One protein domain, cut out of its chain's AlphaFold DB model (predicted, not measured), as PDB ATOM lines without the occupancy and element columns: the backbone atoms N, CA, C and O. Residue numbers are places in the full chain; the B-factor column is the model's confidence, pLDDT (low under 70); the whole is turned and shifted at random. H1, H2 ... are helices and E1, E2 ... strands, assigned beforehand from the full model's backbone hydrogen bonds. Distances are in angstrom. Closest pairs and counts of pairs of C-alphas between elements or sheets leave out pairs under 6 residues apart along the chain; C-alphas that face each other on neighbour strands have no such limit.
ATOM      1  N   TYR A  57      24.300  56.497  21.308       96.31
ATOM      2  CA  TYR A  57      24.304  55.093  21.677       96.31
ATOM      3  C   TYR A  57      25.516  54.415  21.062       96.31
ATOM      4  O   TYR A  57      25.893  54.687  19.923       96.31
ATOM      5  N   LYS A  58      26.126  53.521  21.826       95.44
ATOM      6  CA  LYS A  58      27.252  52.700  21.412       95.44
ATOM      7  C   LYS A  58      26.738  51.325  21.018       95.44
ATOM      8  O   LYS A  58      26.069  50.661  21.809       95.44
ATOM      9  N   VAL A  59      27.081  50.898  19.810       95.69
ATOM     10  CA  VAL A  59      26.785  49.571  19.282       95.69
ATOM     11  C   VAL A  59      28.063  48.744  19.301       95.69
ATOM     12  O   VAL A  59      29.066  49.104  18.682       95.69
ATOM     13  N   THR A  60      28.014  47.627  20.017       96.06
ATOM     14  CA  THR A  60      29.092  46.633  20.091       96.06
ATOM     15  C   THR A  60      28.587  45.293  19.583       96.06
ATOM     16  O   THR A  60      27.387  45.022  19.636       96.06
ATOM     17  N   TRP A  61      29.484  44.453  19.074       95.69
ATOM     18  CA  TRP A  61      29.132  43.131  18.564       95.69
ATOM     19  C   TRP A  61      30.247  42.113  18.787       95.69
ATOM     20  O   TRP A  61      31.412  42.464  18.987       95.69
ATOM     21  N   LYS A  62      29.865  40.838  18.722       94.88
ATOM     22  CA  LYS A  62      30.758  39.684  18.651       94.88
ATOM     23  C   LYS A  62      30.111  38.616  17.779       94.88
ATOM     24  O   LYS A  62      29.260  37.866  18.241       94.88
ATOM     25  N   VAL A  63      30.535  38.533  16.524       93.94
ATOM     26  CA  VAL A  63      29.999  37.583  15.546       93.94
ATOM     27  C   VAL A  63      31.104  36.629  15.111       93.94
ATOM     28  O   VAL A  63      32.147  37.053  14.622       93.94
ATOM     29  N   CYS A  64      30.883  35.328  15.281       91.31
ATOM     30  CA  CYS A  64      31.883  34.301  14.995       91.31
ATOM     31  C   CYS A  64      31.578  33.506  13.722       91.31
ATOM     32  O   CYS A  64      30.431  33.374  13.294       91.31
ATOM     33  N   GLY A  65      32.630  32.922  13.145       88.38
ATOM     34  CA  GLY A  65      32.530  32.153  11.905       88.38
ATOM     35  C   GLY A  65      32.839  32.984  10.667       88.38
ATOM     36  O   GLY A  65      32.233  32.763   9.625       88.38
ATOM     37  N   ASN A  66      33.789  33.916  10.777       83.12
ATOM     38  CA  ASN A  66      34.274  34.707   9.650       83.12
ATOM     39  C   ASN A  66      34.741  33.789   8.496       83.12
ATOM     40  O   ASN A  66      35.537  32.863   8.706       83.12
ATOM     41  N   ALA A  67      34.207  34.016   7.293       80.31
ATOM     42  CA  ALA A  67      34.602  33.329   6.059       80.31
ATOM     43  C   ALA A  67      35.774  34.011   5.341       80.31
ATOM     44  O   ALA A  67      36.380  33.401   4.462       80.31
ATOM     45  N   GLY A  68      36.098  35.253   5.703       74.69
ATOM     46  CA  GLY A  68      37.238  35.979   5.159       74.69
ATOM     47  C   GLY A  68      38.586  35.475   5.677       74.69
ATOM     48  O   GLY A  68      38.680  34.718   6.650       74.69
ATOM     49  N   VAL A  69      39.659  35.939   5.031       71.38
ATOM     50  CA  VAL A  69      41.025  35.763   5.537       71.38
ATOM     51  C   VAL A  69      41.192  36.634   6.777       71.38
ATOM     52  O   VAL A  69      41.317  37.852   6.689       71.38
ATOM     53  N   ASP A  70      41.194  35.998   7.944       74.50
ATOM     54  CA  ASP A  70      41.421  36.669   9.218       74.50
ATOM     55  C   ASP A  70      42.869  36.467   9.678       74.50
ATOM     56  O   ASP A  70      43.220  35.455  10.294       74.50
ATOM     57  N   LEU A  71      43.722  37.451   9.383       75.69
ATOM     58  CA  LEU A  71      45.124  37.467   9.819       75.69
ATOM     59  C   LEU A  71      45.265  37.495  11.350       75.69
ATOM     60  O   LEU A  71      46.308  37.122  11.882       75.69
ATOM     61  N   ASN A  72      44.207  37.887  12.064       82.12
ATOM     62  CA  ASN A  72      44.169  37.963  13.517       82.12
ATOM     63  C   ASN A  72      43.409  36.791  14.147       82.12
ATOM     64  O   ASN A  72      43.142  36.825  15.346       82.12
ATOM     65  N   ARG A  73      43.142  35.710  13.398       81.88
ATOM     66  CA  ARG A  73      42.388  34.537  13.877       81.88
ATOM     67  C   ARG A  73      42.912  33.940  15.184       81.88
ATOM     68  O   ARG A  73      42.136  33.399  15.962       81.88
ATOM     69  N   LYS A  74      44.222  34.012  15.443       82.12
ATOM     70  CA  LYS A  74      44.817  33.536  16.709       82.12
ATOM     71  C   LYS A  74      44.492  34.440  17.908       82.12
ATOM     72  O   LYS A  74      44.580  33.983  19.039       82.12
ATOM     73  N   ILE A  75      44.133  35.696  17.657       85.25
ATOM     74  CA  ILE A  75      43.848  36.729  18.659       85.25
ATOM     75  C   ILE A  75      42.342  36.800  18.946       85.25
ATOM     76  O   ILE A  75      41.935  36.798  20.104       85.25
ATOM     77  N   ASN A  76      41.512  36.843  17.902       83.31
ATOM     78  CA  ASN A  76      40.053  37.001  18.004       83.31
ATOM     79  C   ASN A  76      39.279  35.677  17.826       83.31
ATOM     80  O   ASN A  76      38.052  35.676  17.757       83.31
ATOM     81  N   LEU A  77      39.994  34.552  17.708       85.44
ATOM     82  CA  LEU A  77      39.446  33.206  17.494       85.44
ATOM     83  C   LEU A  77      38.543  33.082  16.249       85.44
ATOM     84  O   LEU A  77      37.721  32.168  16.160       85.44
ATOM     85  N   GLY A  78      38.719  33.956  15.252       85.25
ATOM     86  CA  GLY A  78      37.903  33.991  14.033       85.25
ATOM     87  C   GLY A  78      36.528  34.636  14.225       85.25
ATOM     88  O   GLY A  78      35.594  34.328  13.471       85.25
ATOM     89  N   CYS A  79      36.394  35.490  15.241       89.62
ATOM     90  CA  CYS A  79      35.234  36.340  15.460       89.62
ATOM     91  C   CYS A  79      35.532  37.784  15.042       89.62
ATOM     92  O   CYS A  79      36.587  38.330  15.361       89.62
ATOM     93  N   ASP A  80      34.572  38.422  14.378       90.75
ATOM     94  CA  ASP A  80      34.533  39.875  14.249       90.75
ATOM     95  C   ASP A  80      33.913  40.427  15.544       90.75
ATOM     96  O   ASP A  80      32.730  40.223  15.828       90.75
ATOM     97  N   GLU A  81      34.749  41.029  16.386       92.50
ATOM     98  CA  GLU A  81      34.388  41.493  17.724       92.50
ATOM     99  C   GLU A  81      34.868  42.921  17.952       92.50
ATOM    100  O   GLU A  81      35.994  43.286  17.600       92.50
ATOM    101  N   THR A  82      34.026  43.721  18.601       92.19
ATOM    102  CA  THR A  82      34.386  45.076  19.023       92.19
ATOM    103  C   THR A  82      35.086  45.103  20.371       92.19
ATOM    104  O   THR A  82      34.692  44.387  21.293       92.19
ATOM    105  N   LYS A  83      36.028  46.035  20.543       88.88
ATOM    106  CA  LYS A  83      36.533  46.448  21.859       88.88
ATOM    107  C   LYS A  83      36.532  47.963  21.991       88.88
ATOM    108  O   LYS A  83      36.915  48.664  21.065       88.88
ATOM    109  N   ASN A  84      36.155  48.460  23.172       78.94
ATOM    110  CA  ASN A  84      36.136  49.901  23.463       78.94
ATOM    111  C   ASN A  84      37.516  50.554  23.259       78.94
ATOM    112  O   ASN A  84      37.594  51.707  22.850       78.94
ATOM    113  N   ILE A  85      38.595  49.815  23.536       78.94
ATOM    114  CA  ILE A  85      39.971  50.253  23.295       78.94
ATOM    115  C   ILE A  85      40.453  49.606  21.991       78.94
ATOM    116  O   ILE A  85      40.406  48.371  21.904       78.94
ATOM    117  N   PRO A  86      40.945  50.391  21.010       76.62
ATOM    118  CA  PRO A  86      41.541  49.859  19.792       76.62
ATOM    119  C   PRO A  86      42.604  48.816  20.135       76.62
ATOM    120  O   PRO A  86      43.622  49.113  20.753       76.62
ATOM    121  N   THR A  87      42.323  47.567  19.786       84.19
ATOM    122  CA  THR A  87      43.180  46.420  20.080       84.19
ATOM    123  C   THR A  87      43.367  45.658  18.782       84.19
ATOM    124  O   THR A  87      42.399  45.455  18.049       84.19
ATOM    125  N   GLN A  88      44.591  45.223  18.491       84.25
ATOM    126  CA  GLN A  88      44.875  44.451  17.284       84.25
ATOM    127  C   GLN A  88      43.911  43.260  17.151       84.25
ATOM    128  O   GLN A  88      43.725  42.497  18.097       84.25
ATOM    129  N   GLY A  89      43.294  43.115  15.976       83.25
ATOM    130  CA  GLY A  89      42.325  42.052  15.694       83.25
ATOM    131  C   GLY A  89      40.883  42.326  16.127       83.25
ATOM    132  O   GLY A  89      40.021  41.500  15.839       83.25
ATOM    133  N   PHE A  90      40.605  43.469  16.761       89.06
ATOM    134  CA  PHE A  90      39.263  43.879  17.181       89.06
ATOM    135  C   PHE A  90      38.815  45.145  16.445       89.06
ATOM    136  O   PHE A  90      39.632  45.983  16.063       89.06
ATOM    137  N   GLN A  91      37.505  45.283  16.254       87.44
ATOM    138  CA  GLN A  91      36.895  46.456  15.633       87.44
ATOM    139  C   GLN A  91      36.606  47.548  16.668       87.44
ATOM    140  O   GLN A  91      36.439  47.280  17.864       87.44
ATOM    141  N   THR A  92      36.505  48.789  16.204       87.94
ATOM    142  CA  THR A  92      35.984  49.887  17.018       87.94
ATOM    143  C   THR A  92      34.453  49.816  17.087       87.94
ATOM    144  O   THR A  92      33.812  49.464  16.093       87.94
ATOM    145  N   PRO A  93      33.837  50.140  18.240       91.88
ATOM    146  CA  PRO A  93      32.390  50.270  18.338       91.88
ATOM    147  C   PRO A  93      31.872  51.354  17.396       91.88
ATOM    148  O   PRO A  93      32.561  52.338  17.119       91.88
ATOM    149  N   ILE A  94      30.626  51.203  16.958       91.69
ATOM    150  CA  ILE A  94      29.952  52.212  16.141       91.69
ATOM    151  C   ILE A  94      29.001  53.007  17.019       91.69
ATOM    152  O   ILE A  94      28.250  52.443  17.812       91.69
ATOM    153  N   TYR A  95      29.019  54.326  16.854       93.31
ATOM    154  CA  TYR A  95      28.124  55.227  17.565       93.31
ATOM    155  C   TYR A  95      26.952  55.633  16.679       93.31
ATOM    156  O   TYR A  95      27.142  55.992  15.513       93.31
ATOM    157  N   VAL A  96      25.746  55.596  17.238       93.81
ATOM    158  CA  VAL A  96      24.495  55.940  16.556       93.81
ATOM    159  C   VAL A  96      23.693  56.969  17.340       93.81
ATOM    160  O   VAL A  96      23.717  56.999  18.570       93.81
ATOM    161  N   TRP A  97      22.984  57.824  16.614       94.56
ATOM    162  CA  TRP A  97      22.098  58.835  17.168       94.56
ATOM    163  C   TRP A  97      20.815  58.200  17.693       94.56
ATOM    164  O   TRP A  97      20.164  57.407  17.012       94.56
ATOM    165  N   GLY A  98      20.450  58.578  18.910       92.62
ATOM    166  CA  GLY A  98      19.306  58.057  19.632       92.62
ATOM    167  C   GLY A  98      17.953  58.591  19.151       92.62
ATOM    168  O   GLY A  98      17.901  59.627  18.485       92.62
ATOM    169  N   PRO A  99      16.851  57.927  19.543       94.44
ATOM    170  CA  PRO A  99      16.835  56.687  20.326       94.44
ATOM    171  C   PRO A  99      17.334  55.490  19.501       94.44
ATOM    172  O   PRO A  99      17.175  55.471  18.282       94.44
ATOM    173  N   ALA A 100      17.960  54.510  20.160       93.75
ATOM    174  CA  ALA A 100      18.397  53.267  19.531       93.75
ATOM    175  C   ALA A 100      17.937  52.054  20.344       93.75
ATOM    176  O   ALA A 100      17.986  52.085  21.574       93.75
ATOM    177  N   GLY A 101      17.495  50.986  19.673       90.44
ATOM    178  CA  GLY A 101      16.995  49.811  20.397       90.44
ATOM    179  C   GLY A 101      16.835  48.534  19.583       90.44
ATOM    180  O   GLY A 101      17.320  47.487  20.001       90.44
ATOM    181  N   GLU A 102      16.170  48.582  18.428       95.38
ATOM    182  CA  GLU A 102      15.963  47.365  17.632       95.38
ATOM    183  C   GLU A 102      17.271  46.943  16.950       95.38
ATOM    184  O   GLU A 102      17.876  47.727  16.219       95.38
ATOM    185  N   ILE A 103      17.675  45.694  17.186       96.81
ATOM    186  CA  ILE A 103      18.806  45.027  16.541       96.81
ATOM    187  C   ILE A 103      18.251  43.996  15.568       96.81
ATOM    188  O   ILE A 103      17.446  43.146  15.952       96.81
ATOM    189  N   LYS A 104      18.734  44.020  14.328       96.06
ATOM    190  CA  LYS A 104      18.338  43.048  13.313       96.06
ATOM    191  C   LYS A 104      19.542  42.561  12.529       96.06
ATOM    192  O   LYS A 104      20.339  43.362  12.059       96.06
ATOM    193  N   PHE A 105      19.629  41.249  12.345       95.81
ATOM    194  CA  PHE A 105      20.528  40.647  11.370       95.81
ATOM    195  C   PHE A 105      19.732  40.257  10.130       95.81
ATOM    196  O   PHE A 105      18.625  39.723  10.236       95.81
ATOM    197  N   ILE A 106      20.284  40.536   8.953       93.75
ATOM    198  CA  ILE A 106      19.744  40.055   7.680       93.75
ATOM    199  C   ILE A 106      20.862  39.316   6.975       93.75
ATOM    200  O   ILE A 106      21.894  39.900   6.662       93.75
ATOM    201  N   THR A 107      20.648  38.024   6.748       91.88
ATOM    202  CA  THR A 107      21.615  37.148   6.094       91.88
ATOM    203  C   THR A 107      21.154  36.834   4.683       91.88
ATOM    204  O   THR A 107      19.998  36.473   4.467       91.88
ATOM    205  N   LYS A 108      22.072  36.953   3.729       88.81
ATOM    206  CA  LYS A 108      21.879  36.572   2.333       88.81
ATOM    207  C   LYS A 108      23.011  35.648   1.872       88.81
ATOM    208  O   LYS A 108      24.089  35.661   2.469       88.81
ATOM    209  N   PRO A 109      22.799  34.832   0.829       85.12
ATOM    210  CA  PRO A 109      23.901  34.136   0.174       85.12
ATOM    211  C   PRO A 109      24.961  35.144  -0.286       85.12
ATOM    212  O   PRO A 109      24.612  36.219  -0.777       85.12
ATOM    213  N   SER A 110      26.238  34.810  -0.108       84.75
ATOM    214  CA  SER A 110      27.331  35.615  -0.658       84.75
ATOM    215  C   SER A 110      27.522  35.291  -2.147       84.75
ATOM    216  O   SER A 110      26.863  34.404  -2.699       84.75
ATOM    217  N   PHE A 111      28.489  35.947  -2.795       79.00
ATOM    218  CA  PHE A 111      28.934  35.566  -4.142       79.00
ATOM    219  C   PHE A 111      29.373  34.089  -4.234       79.00
ATOM    220  O   PHE A 111      29.153  33.438  -5.251       79.00
ATOM    221  N   PHE A 112      29.934  33.533  -3.154       80.12
ATOM    222  CA  PHE A 112      30.310  32.120  -3.039       80.12
ATOM    223  C   PHE A 112      29.317  31.369  -2.138       80.12
ATOM    224  O   PHE A 112      29.685  30.822  -1.095       80.12
ATOM    225  N   ALA A 113      28.047  31.345  -2.555       76.81
ATOM    226  CA  ALA A 113      26.902  30.838  -1.787       76.81
ATOM    227  C   ALA A 113      27.044  29.398  -1.248       76.81
ATOM    228  O   ALA A 113      26.384  29.011  -0.275       76.81
ATOM    229  N   ASP A 114      27.905  28.581  -1.856       78.25
ATOM    230  CA  ASP A 114      28.151  27.211  -1.406       78.25
ATOM    231  C   ASP A 114      28.982  27.132  -0.124       78.25
ATOM    232  O   ASP A 114      28.839  26.168   0.630       78.25
ATOM    233  N   ILE A 115      29.792  28.153   0.164       83.88
ATOM    234  CA  ILE A 115      30.743  28.160   1.285       83.88
ATOM    235  C   ILE A 115      30.550  29.335   2.247       83.88
ATOM    236  O   ILE A 115      30.972  29.244   3.404       83.88
ATOM    237  N   SER A 116      29.895  30.417   1.819       88.56
ATOM    238  CA  SER A 116      29.688  31.600   2.651       88.56
ATOM    239  C   SER A 116      28.343  32.295   2.434       88.56
ATOM    240  O   SER A 116      27.610  32.060   1.474       88.56
ATOM    241  N   SER A 117      28.015  33.152   3.390       90.94
ATOM    242  CA  SER A 117      26.843  34.019   3.422       90.94
ATOM    243  C   SER A 117      27.251  35.373   3.978       90.94
ATOM    244  O   SER A 117      28.071  35.426   4.893       90.94
ATOM    245  N   ASP A 118      26.635  36.442   3.495       90.38
ATOM    246  CA  ASP A 118      26.848  37.782   4.030       90.38
ATOM    247  C   ASP A 118      25.717  38.109   5.001       90.38
ATOM    248  O   ASP A 118      24.536  38.029   4.655       90.38
ATOM    249  N   SER A 119      26.069  38.444   6.239       93.56
ATOM    250  CA  SER A 119      25.111  38.877   7.250       93.56
ATOM    251  C   SER A 119      25.343  40.332   7.609       93.56
ATOM    252  O   SER A 119      26.463  40.725   7.914       93.56
ATOM    253  N   THR A 120      24.289  41.136   7.603       94.25
ATOM    254  CA  THR A 120      24.364  42.566   7.903       94.25
ATOM    255  C   THR A 120      23.649  42.857   9.215       94.25
ATOM    256  O   THR A 120      22.478  42.510   9.377       94.25
ATOM    257  N   LEU A 121      24.354  43.502  10.147       95.44
ATOM    258  CA  LEU A 121      23.801  44.046  11.386       95.44
ATOM    259  C   LEU A 121      23.207  45.426  11.128       95.44
ATOM    260  O   LEU A 121      23.900  46.353  10.698       95.44
ATOM    261  N   PHE A 122      21.937  45.557  11.482       96.12
ATOM    262  CA  PHE A 122      21.190  46.799  11.494       96.12
ATOM    263  C   PHE A 122      20.824  47.189  12.915       96.12
ATOM    264  O   PHE A 122      20.467  46.340  13.738       96.12
ATOM    265  N   VAL A 123      20.836  48.495  13.164       96.62
ATOM    266  CA  VAL A 123      20.284  49.085  14.382       96.62
ATOM    267  C   VAL A 123      19.283  50.163  14.012       96.62
ATOM    268  O   VAL A 123      19.583  51.062  13.219       96.62
ATOM    269  N   LYS A 124      18.086  50.086  14.599       97.12
ATOM    270  CA  LYS A 124      17.091  51.147  14.477       97.12
ATOM    271  C   LYS A 124      17.559  52.329  15.304       97.12
ATOM    272  O   LYS A 124      17.741  52.198  16.511       97.12
ATOM    273  N   SER A 125      17.826  53.437  14.630       95.88
ATOM    274  CA  SER A 125      18.424  54.646  15.199       95.88
ATOM    275  C   SER A 125      18.072  55.853  14.336       95.88
ATOM    276  O   SER A 125      17.405  55.699  13.316       95.88
ATOM    277  N   ARG A 126      18.551  57.048  14.688       94.06
ATOM    278  CA  ARG A 126      18.489  58.253  13.843       94.06
ATOM    279  C   ARG A 126      19.737  58.424  12.964       94.06
ATOM    280  O   ARG A 126      20.069  59.542  12.582       94.06
ATOM    281  N   GLY A 127      20.427  57.338  12.630       90.06
ATOM    282  CA  GLY A 127      21.655  57.344  11.831       90.06
ATOM    283  C   GLY A 127      22.909  57.235  12.693       90.06
ATOM    284  O   GLY A 127      22.836  57.191  13.917       90.06
ATOM    285  N   CYS A 128      24.074  57.182  12.061       89.06
ATOM    286  CA  CYS A 128      25.350  56.989  12.743       89.06
ATOM    287  C   CYS A 128      26.039  58.325  12.998       89.06
ATOM    288  O   CYS A 128      25.865  59.284  12.254       89.06
ATOM    289  N   LEU A 129      26.913  58.375  13.998       88.75
ATOM    290  CA  LEU A 129      27.751  59.548  14.233       88.75
ATOM    291  C   LEU A 129      28.603  59.892  13.001       88.75
ATOM    292  O   LEU A 129      28.747  61.058  12.648       88.75
ATOM    293  N   ALA A 130      29.111  58.871  12.306       80.06
ATOM    294  CA  ALA A 130      29.941  59.038  11.115       80.06
ATOM    295  C   ALA A 130      29.213  59.703   9.930       80.06
ATOM    296  O   ALA A 130      29.873  60.265   9.064       80.06
ATOM    297  N   SER A 131      27.873  59.682   9.886       74.00
ATOM    298  CA  SER A 131      27.098  60.416   8.871       74.00
ATOM    299  C   SER A 131      26.820  61.876   9.264       74.00
ATOM    300  O   SER A 131      26.121  62.596   8.547       74.00
ATOM    301  N   GLY A 132      27.378  62.330  10.389       74.50
ATOM    302  CA  GLY A 132      27.353  63.711  10.857       74.50
ATOM    303  C   GLY A 132      26.093  64.057  11.639       74.50
ATOM    304  O   GLY A 132      26.160  64.303  12.840       74.50
ATOM    305  N   THR A 133      24.937  64.086  10.976       76.88
ATOM    306  CA  THR A 133      23.688  64.589  11.575       76.88
ATOM    307  C   THR A 133      22.647  63.498  11.784       76.88
ATOM    308  O   THR A 133      22.536  62.548  11.007       76.88
ATOM    309  N   ALA A 134      21.857  63.660  12.846       85.00
ATOM    310  CA  ALA A 134      20.724  62.794  13.125       85.00
ATOM    311  C   ALA A 134      19.599  63.017  12.101       85.00
ATOM    312  O   ALA A 134      19.219  64.149  11.804       85.00
ATOM    313  N   LYS A 135      19.037  61.922  11.596       88.06
ATOM    314  CA  LYS A 135      17.979  61.879  10.580       88.06
ATOM    315  C   LYS A 135      16.679  61.316  11.176       88.06
ATOM    316  O   LYS A 135      16.441  61.398  12.386       88.06
ATOM    317  N   GLN A 136      15.811  60.775  10.324       91.12
ATOM    318  CA  GLN A 136      14.636  60.013  10.734       91.12
ATOM    319  C   GLN A 136      15.038  58.646  11.300       91.12
ATOM    320  O   GLN A 136      16.053  58.066  10.897       91.12
ATOM    321  N   GLU A 137      14.229  58.154  12.240       94.75
ATOM    322  CA  GLU A 137      14.396  56.829  12.822       94.75
ATOM    323  C   GLU A 137      14.091  55.730  11.797       94.75
ATOM    324  O   GLU A 137      12.990  55.668  11.251       94.75
ATOM    325  N   GLN A 138      15.067  54.861  11.551       95.06
ATOM    326  CA  GLN A 138      14.960  53.688  10.679       95.06
ATOM    327  C   GLN A 138      16.122  52.727  10.963       95.06
ATOM    328  O   GLN A 138      17.003  53.029  11.768       95.06
ATOM    329  N   LEU A 139      16.127  51.561  10.320       95.56
ATOM    330  CA  LEU A 139      17.245  50.623  10.394       95.56
ATOM    331  C   LEU A 139      18.427  51.167   9.583       95.56
ATOM    332  O   LEU A 139      18.290  51.406   8.386       95.56
ATOM    333  N   TYR A 140      19.580  51.328  10.227       93.81
ATOM    334  CA  TYR A 140      20.836  51.706   9.577       93.81
ATOM    335  C   TYR A 140      21.849  50.572   9.673       93.81
ATOM    336  O   TYR A 140      21.913  49.877  10.690       93.81
ATOM    337  N   VAL A 141      22.643  50.397   8.617       93.50
ATOM    338  CA  VAL A 141      23.737  49.424   8.584       93.50
ATOM    339  C   VAL A 141      24.818  49.842   9.568       93.50
ATOM    340  O   VAL A 141      25.375  50.936   9.476       93.50
ATOM    341  N   VAL A 142      25.140  48.931  10.479       92.31
ATOM    342  CA  VAL A 142      26.263  49.056  11.408       92.31
ATOM    343  C   VAL A 142      27.469  48.317  10.839       92.31
ATOM    344  O   VAL A 142      28.531  48.903  10.663       92.31
ATOM    345  N   ARG A 143      27.314  47.033  10.508       91.81
ATOM    346  CA  ARG A 143      28.428  46.188  10.068       91.81
ATOM    347  C   ARG A 143      27.938  45.066   9.163       91.81
ATOM    348  O   ARG A 143      26.870  44.508   9.393       91.81
ATOM    349  N   GLU A 144      28.738  44.728   8.162       91.12
ATOM    350  CA  GLU A 144      28.548  43.550   7.318       91.12
ATOM    351  C   GLU A 144      29.584  42.487   7.696       91.12
ATOM    352  O   GLU A 144      30.743  42.806   7.970       91.12
ATOM    353  N   PHE A 145      29.150  41.232   7.730       90.69
ATOM    354  CA  PHE A 145      29.935  40.080   8.148       90.69
ATOM    355  C   PHE A 145      29.953  39.039   7.027       90.69
ATOM    356  O   PHE A 145      28.908  38.440   6.753       90.69
ATOM    357  N   PRO A 146      31.115  38.763   6.414       90.38
ATOM    358  CA  PRO A 146      31.274  37.591   5.569       90.38
ATOM    359  C   PRO A 146      31.392  36.361   6.472       90.38
ATOM    360  O   PRO A 146      32.365  36.196   7.210       90.38
ATOM    361  N   LEU A 147      30.396  35.484   6.443       91.88
ATOM    362  CA  LEU A 147      30.286  34.342   7.346       91.88
ATOM    363  C   LEU A 147      30.355  33.019   6.601       91.88
ATOM    364  O   LEU A 147      29.927  32.905   5.457       91.88
ATOM    365  N   LYS A 148      30.881  31.991   7.263       90.25
ATOM    366  CA  LYS A 148      30.840  30.622   6.747       90.25
ATOM    367  C   LYS A 148      29.396  30.145   6.699       90.25
ATOM    368  O   LYS A 148      28.596  30.468   7.577       90.25
ATOM    369  N   LYS A 149      29.075  29.329   5.699       85.75
ATOM    370  CA  LYS A 149      27.752  28.713   5.589       85.75
ATOM    371  C   LYS A 149      27.402  27.965   6.882       85.75
ATOM    372  O   LYS A 149      28.205  27.186   7.392       85.75
ATOM    373  N   GLY A 150      26.207  28.226   7.413       83.44
ATOM    374  CA  GLY A 150      25.722  27.667   8.682       83.44
ATOM    375  C   GLY A 150      25.939  28.561   9.909       83.44
ATOM    376  O   GLY A 150      25.303  28.330  10.935       83.44
ATOM    377  N   SER A 151      26.762  29.610   9.817       89.19
ATOM    378  CA  SER A 151      26.805  30.659  10.841       89.19
ATOM    379  C   SER A 151      25.519  31.486  10.803       89.19
ATOM    380  O   SER A 151      25.114  31.962   9.747       89.19
ATOM    381  N   ASN A 152      24.888  31.679  11.963       89.50
ATOM    382  CA  ASN A 152      23.616  32.392  12.072       89.50
ATOM    383  C   ASN A 152      23.640  33.388  13.247       89.50
ATOM    384  O   ASN A 152      23.225  33.025  14.354       89.50
ATOM    385  N   PRO A 153      24.155  34.614  13.044       93.94
ATOM    386  CA  PRO A 153      24.221  35.612  14.103       93.94
ATOM    387  C   PRO A 153      22.823  36.007  14.579       93.94
ATOM    388  O   PRO A 153      21.872  36.080  13.802       93.94
ATOM    389  N   GLN A 154      22.706  36.261  15.872       95.25
ATOM    390  CA  GLN A 154      21.461  36.565  16.560       95.25
ATOM    391  C   GLN A 154      21.512  37.963  17.175       95.25
ATOM    392  O   GLN A 154      22.593  38.438  17.512       95.25
ATOM    393  N   PRO A 155      20.364  38.615  17.437       95.06
ATOM    394  CA  PRO A 155      20.345  39.934  18.073       95.06
ATOM    395  C   PRO A 155      21.160  40.028  19.373       95.06
ATOM    396  O   PRO A 155      21.769  41.058  19.630       95.06
ATOM    397  N   LYS A 156      21.242  38.940  20.155       95.38
ATOM    398  CA  LYS A 156      22.059  38.849  21.382       95.38
ATOM    399  C   LYS A 156      23.575  38.973  21.158       95.38
ATOM    400  O   LYS A 156      24.306  39.208  22.118       95.38
ATOM    401  N   ASP A 157      24.036  38.795  19.921       95.62
ATOM    402  CA  ASP A 157      25.444  38.912  19.524       95.62
ATOM    403  C   ASP A 157      25.856  40.380  19.320       95.62
ATOM    404  O   ASP A 157      27.029  40.673  19.081       95.62
ATOM    405  N   ALA A 158      24.907  41.313  19.444       96.94
ATOM    406  CA  ALA A 158      25.145  42.743  19.495       96.94
ATOM    407  C   ALA A 158      24.509  43.364  20.747       96.94
ATOM    408  O   ALA A 158      23.553  42.844  21.324       96.94
ATOM    409  N   LYS A 159      25.063  44.493  21.186       97.12
ATOM    410  CA  LYS A 159      24.571  45.258  22.333       97.12
ATOM    411  C   LYS A 159      24.504  46.731  21.982       97.12
ATOM    412  O   LYS A 159      25.393  47.256  21.311       97.12
ATOM    413  N   ILE A 160      23.458  47.378  22.480       96.81
ATOM    414  CA  ILE A 160      23.249  48.818  22.394       96.81
ATOM    415  C   ILE A 160      23.299  49.367  23.814       96.81
ATOM    416  O   ILE A 160      22.543  48.928  24.679       96.81
ATOM    417  N   GLU A 161      24.183  50.326  24.049       97.00
ATOM    418  CA  GLU A 161      24.355  50.973  25.348       97.00
ATOM    419  C   GLU A 161      24.248  52.485  25.171       97.00
ATOM    420  O   GLU A 161      24.836  53.043  24.243       97.00
ATOM    421  N   ILE A 162      23.504  53.163  26.047       96.94
ATOM    422  CA  ILE A 162      23.500  54.628  26.055       96.94
ATOM    423  C   ILE A 162      24.879  55.132  26.482       96.94
ATOM    424  O   ILE A 162      25.463  54.648  27.453       96.94
ATOM    425  N   VAL A 163      25.407  56.104  25.747       95.69
ATOM    426  CA  VAL A 163      26.670  56.760  26.076       95.69
ATOM    427  C   VAL A 163      26.396  57.831  27.136       95.69
ATOM    428  O   VAL A 163      25.576  58.724  26.904       95.69
ATOM    429  N   PRO A 164      27.077  57.797  28.295       95.19
ATOM    430  CA  PRO A 164      26.954  58.837  29.310       95.19
ATOM    431  C   PRO A 164      27.309  60.222  28.759       95.19
ATOM    432  O   PRO A 164      28.210  60.358  27.935       95.19
ATOM    433  N   LYS A 165      26.669  61.282  29.270       91.06
ATOM    434  CA  LYS A 165      26.861  62.662  28.775       91.06
ATOM    435  C   LYS A 165      28.330  63.103  28.692       91.06
ATOM    436  O   LYS A 165      28.725  63.697  27.696       91.06
ATOM    437  N   GLN A 166      29.136  62.783  29.707       89.81
ATOM    438  CA  GLN A 166      30.565  63.126  29.730       89.81
ATOM    439  C   GLN A 166      31.356  62.405  28.627       89.81
ATOM    440  O   GLN A 166      32.233  62.991  27.998       89.81
ATOM    441  N   GLU A 167      31.025  61.142  28.360       92.62
ATOM    442  CA  GLU A 167      31.662  60.356  27.302       92.62
ATOM    443  C   GLU A 167      31.188  60.811  25.914       92.62
ATOM    444  O   GLU A 167      32.005  60.940  25.002       92.62
ATOM    445  N   LYS A 168      29.900  61.161  25.772       90.50
ATOM    446  CA  LYS A 168      29.328  61.758  24.552       90.50
ATOM    447  C   LYS A 168      30.107  63.006  24.154       90.50
ATOM    448  O   LYS A 168      30.504  63.123  23.001       90.50
ATOM    449  N   GLU A 169      30.349  63.917  25.095       91.81
ATOM    450  CA  GLU A 169      31.095  65.148  24.824       91.81
ATOM    451  C   GLU A 169      32.478  64.849  24.232       91.81
ATOM    452  O   GLU A 169      32.828  65.392  23.185       91.81
ATOM    453  N   LYS A 170      33.229  63.932  24.853       91.81
ATOM    454  CA  LYS A 170      34.551  63.515  24.370       91.81
ATOM    455  C   LYS A 170      34.484  62.922  22.959       91.81
ATOM    456  O   LYS A 170      35.220  63.364  22.082       91.81
ATOM    457  N   ILE A 171      33.570  61.980  22.722       89.69
ATOM    458  CA  ILE A 171      33.398  61.335  21.412       89.69
ATOM    459  C   ILE A 171      33.059  62.364  20.327       89.69
ATOM    460  O   ILE A 171      33.583  62.290  19.217       89.69
ATOM    461  N   LEU A 172      32.206  63.343  20.635       88.50
ATOM    462  CA  LEU A 172      31.846  64.398  19.690       88.50
ATOM    463  C   LEU A 172      33.013  65.348  19.403       88.50
ATOM    464  O   LEU A 172      33.165  65.772  18.257       88.50
ATOM    465  N   ARG A 173      33.864  65.653  20.392       87.38
ATOM    466  CA  ARG A 173      35.086  66.447  20.167       87.38
ATOM    467  C   ARG A 173      36.039  65.721  19.229       87.38
ATOM    468  O   ARG A 173      36.485  66.318  18.252       87.38
ATOM    469  N   ASP A 174      36.280  64.439  19.488       86.25
ATOM    470  CA  ASP A 174      37.154  63.605  18.662       86.25
ATOM    471  C   ASP A 174      36.603  63.489  17.230       86.25
ATOM    472  O   ASP A 174      37.345  63.635  16.259       86.25
ATOM    473  N   ALA A 175      35.286  63.312  17.073       83.00
ATOM    474  CA  ALA A 175      34.636  63.265  15.763       83.00
ATOM    475  C   ALA A 175      34.771  64.587  14.983       83.00
ATOM    476  O   ALA A 175      35.087  64.565  13.794       83.00
ATOM    477  N   VAL A 176      34.577  65.737  15.641       81.12
ATOM    478  CA  VAL A 176      34.747  67.060  15.016       81.12
ATOM    479  C   VAL A 176      36.205  67.304  14.629       81.12
ATOM    480  O   VAL A 176      36.463  67.773  13.521       81.12
ATOM    481  N   ALA A 177      37.157  66.964  15.501       80.88
ATOM    482  CA  ALA A 177      38.582  67.102  15.214       80.88
ATOM    483  C   ALA A 177      38.992  66.243  14.007       80.88
ATOM    484  O   ALA A 177      39.618  66.745  13.075       80.88
ATOM    485  N   ASN A 178      38.556  64.981  13.970       76.31
ATOM    486  CA  ASN A 178      38.821  64.081  12.849       76.31
ATOM    487  C   ASN A 178      38.212  64.598  11.537       76.31
ATOM    488  O   ASN A 178      38.866  64.542  10.501       76.31
ATOM    489  N   LYS A 201      28.785  54.215   1.468       53.16
ATOM    490  CA  LYS A 201      28.105  53.086   2.083       53.16
ATOM    491  C   LYS A 201      28.161  53.118   3.616       53.16
ATOM    492  O   LYS A 201      27.489  52.309   4.253       53.16
ATOM    493  N   ALA A 202      28.957  54.001   4.231       58.91
ATOM    494  CA  ALA A 202      28.994  54.108   5.688       58.91
ATOM    495  C   ALA A 202      27.636  54.604   6.212       58.91
ATOM    496  O   ALA A 202      27.194  55.700   5.876       58.91
ATOM    497  N   CYS A 203      26.990  53.793   7.050       74.31
ATOM    498  CA  CYS A 203      25.691  54.099   7.646       74.31
ATOM    499  C   CYS A 203      24.542  54.345   6.652       74.31
ATOM    500  O   CYS A 203      23.722  55.249   6.827       74.31
ATOM    501  N   GLN A 204      24.469  53.535   5.601       88.44
ATOM    502  CA  GLN A 204      23.286  53.483   4.742       88.44
ATOM    503  C   GLN A 204      22.047  53.032   5.536       88.44
ATOM    504  O   GLN A 204      22.126  52.177   6.426       88.44
ATOM    505  N   SER A 205      20.894  53.601   5.205       90.75
ATOM    506  CA  SER A 205      19.597  53.093   5.649       90.75
ATOM    507  C   SER A 205      19.310  51.720   5.041       90.75
ATOM    508  O   SER A 205      19.899  51.316   4.038       90.75
ATOM    509  N   PHE A 206      18.370  50.992   5.631       91.19
ATOM    510  CA  PHE A 206      17.930  49.699   5.121       91.19
ATOM    511  C   PHE A 206      17.382  49.772   3.691       91.19
ATOM    512  O   PHE A 206      17.643  48.872   2.894       91.19
ATOM    513  N   ASP A 207      16.675  50.848   3.348       90.88
ATOM    514  CA  ASP A 207      16.131  51.034   2.003       90.88
ATOM    515  C   ASP A 207      17.226  51.350   0.978       90.88
ATOM    516  O   ASP A 207      17.178  50.852  -0.145       90.88
ATOM    517  N   GLU A 208      18.239  52.137   1.354       90.19
ATOM    518  CA  GLU A 208      19.428  52.363   0.521       90.19
ATOM    519  C   GLU A 208      20.219  51.064   0.332       90.19
ATOM    520  O   GLU A 208      20.552  50.710  -0.799       90.19
ATOM    521  N   TRP A 209      20.436  50.311   1.418       90.50
ATOM    522  CA  TRP A 209      21.119  49.019   1.379       90.50
ATOM    523  C   TRP A 209      20.421  48.048   0.436       90.50
ATOM    524  O   TRP A 209      21.080  47.480  -0.429       90.50
ATOM    525  N   LYS A 210      19.095  47.908   0.556       88.44
ATOM    526  CA  LYS A 210      18.269  47.035  -0.291       88.44
ATOM    527  C   LYS A 210      18.333  47.367  -1.775       88.44
ATOM    528  O   LYS A 210      18.173  46.477  -2.593       88.44
ATOM    529  N   LYS A 211      18.493  48.640  -2.142       88.12
ATOM    530  CA  LYS A 211      18.604  49.033  -3.556       88.12
ATOM    531  C   LYS A 211      19.965  48.674  -4.145       88.12
ATOM    532  O   LYS A 211      20.077  48.510  -5.354       88.12
ATOM    533  N   ALA A 212      20.990  48.592  -3.302       81.31
ATOM    534  CA  ALA A 212      22.364  48.326  -3.705       81.31
ATOM    535  C   ALA A 212      22.756  46.835  -3.649       81.31
ATOM    536  O   ALA A 212      23.895  46.514  -3.991       81.31
ATOM    537  N   ASN A 213      21.870  45.945  -3.180       76.50
ATOM    538  CA  ASN A 213      22.189  44.577  -2.751       76.50
ATOM    539  C   ASN A 213      21.113  43.557  -3.085       76.50
ATOM    540  O   ASN A 213      21.487  42.362  -3.012       76.50
TER     541      ASN A 213
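What this domain is: This is residues 57 to 178 and 201 to 213 of the 213 residues of an uncharacterized protein of Nostoc sp. UIC 10630 (UniProt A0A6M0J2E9). This is a small sandwich of two sheets face to face, one of E1, E2, E3 and E7 and the other the three-stranded E4 E5 E6, with their strands nearly in line. H2, the longest helix, sits at one end of the sandwich and only grazes the first sheet; the short H3 packs beside E6, and the tiny H1 lies out beyond E2. The printed part has 135 residues with three named helices and seven named strands, in the order E1 H1 E2 E3 E4 E5 E6 E7 H2 H3, class mixed. Sheet E4 E5 E6 is antiparallel and a meander, each strand the antiparallel neighbour of the one before; in the other, branched sheet E2, E3 and E7 are each antiparallel to E1. The whole is compact, with a radius of gyration of the C-alphas of 15.1 A and spans of 45 by 35 by 26 A.

How they stand to each other: E1, residues 57 to 64, has E2, residues 79 to 81, and E3, residues 94 to 97, on one side and E7, residues 158 to 162, on the other side. N 63 and O 80 are 2.9 A apart, N 57 and O 96 2.8 A, and N 58 and O 161 2.8 A, each within hydrogen-bond range. H1, residues 73 to 76, is only just not on this sheet, with 4 pairs of C-alphas within 10 A. E4, residues 103 to 109, and E5, residues 116 to 125, form a hairpin, with N 108 and O 118 2.8 A apart. E5 and E6, residues 138 to 148, form another, with N 145 and O 119 2.7 A apart. This sheet is strongly twisted, and E6 bends by 57 degrees at residue 142. The two sheets make a sandwich, two sheets face to face, with best planes 23 degrees apart; the closest C-alphas of E1 and E6, Val 63 and Phe 145, are 7.8 A apart. H2, residues 165 to 178, only just is on the branched sheet, which it only grazes with residues 168 to 171. H3, residues 206 to 211, is on the sheet E4 E5 E6 at a height over the sheet of 4.8 A, over none of its strands; its closest C-alpha pair with E6 is Phe 206 and Leu 139, 5.4 A. Every O i to N i+4 pair is within hydrogen-bond range in H2 and H3; H1 is too short for such a pair.

Where its parts are: E1 begins at C-alpha 57 (24.304, 55.093, 21.677) and is 23.1 A long. E4 is 20.3 A, E5 28.6 A, E6 28.3 A and H2 20.0 A. H3 ends at C-alpha 211 (18.604, 49.033, -3.556).

The domain as a whole: The two C-alphas farthest apart, those of Asp 114 and Gln 166, are 47.6 A apart. Residues 179 to 200 are not printed, and C-alphas 178 and 201 are 18.8 A apart across this cut. The links E2 to E3 and E5 to E6 are long. Mean pLDDT of the printed part is 88.3; residues 201 to 202 are under 70.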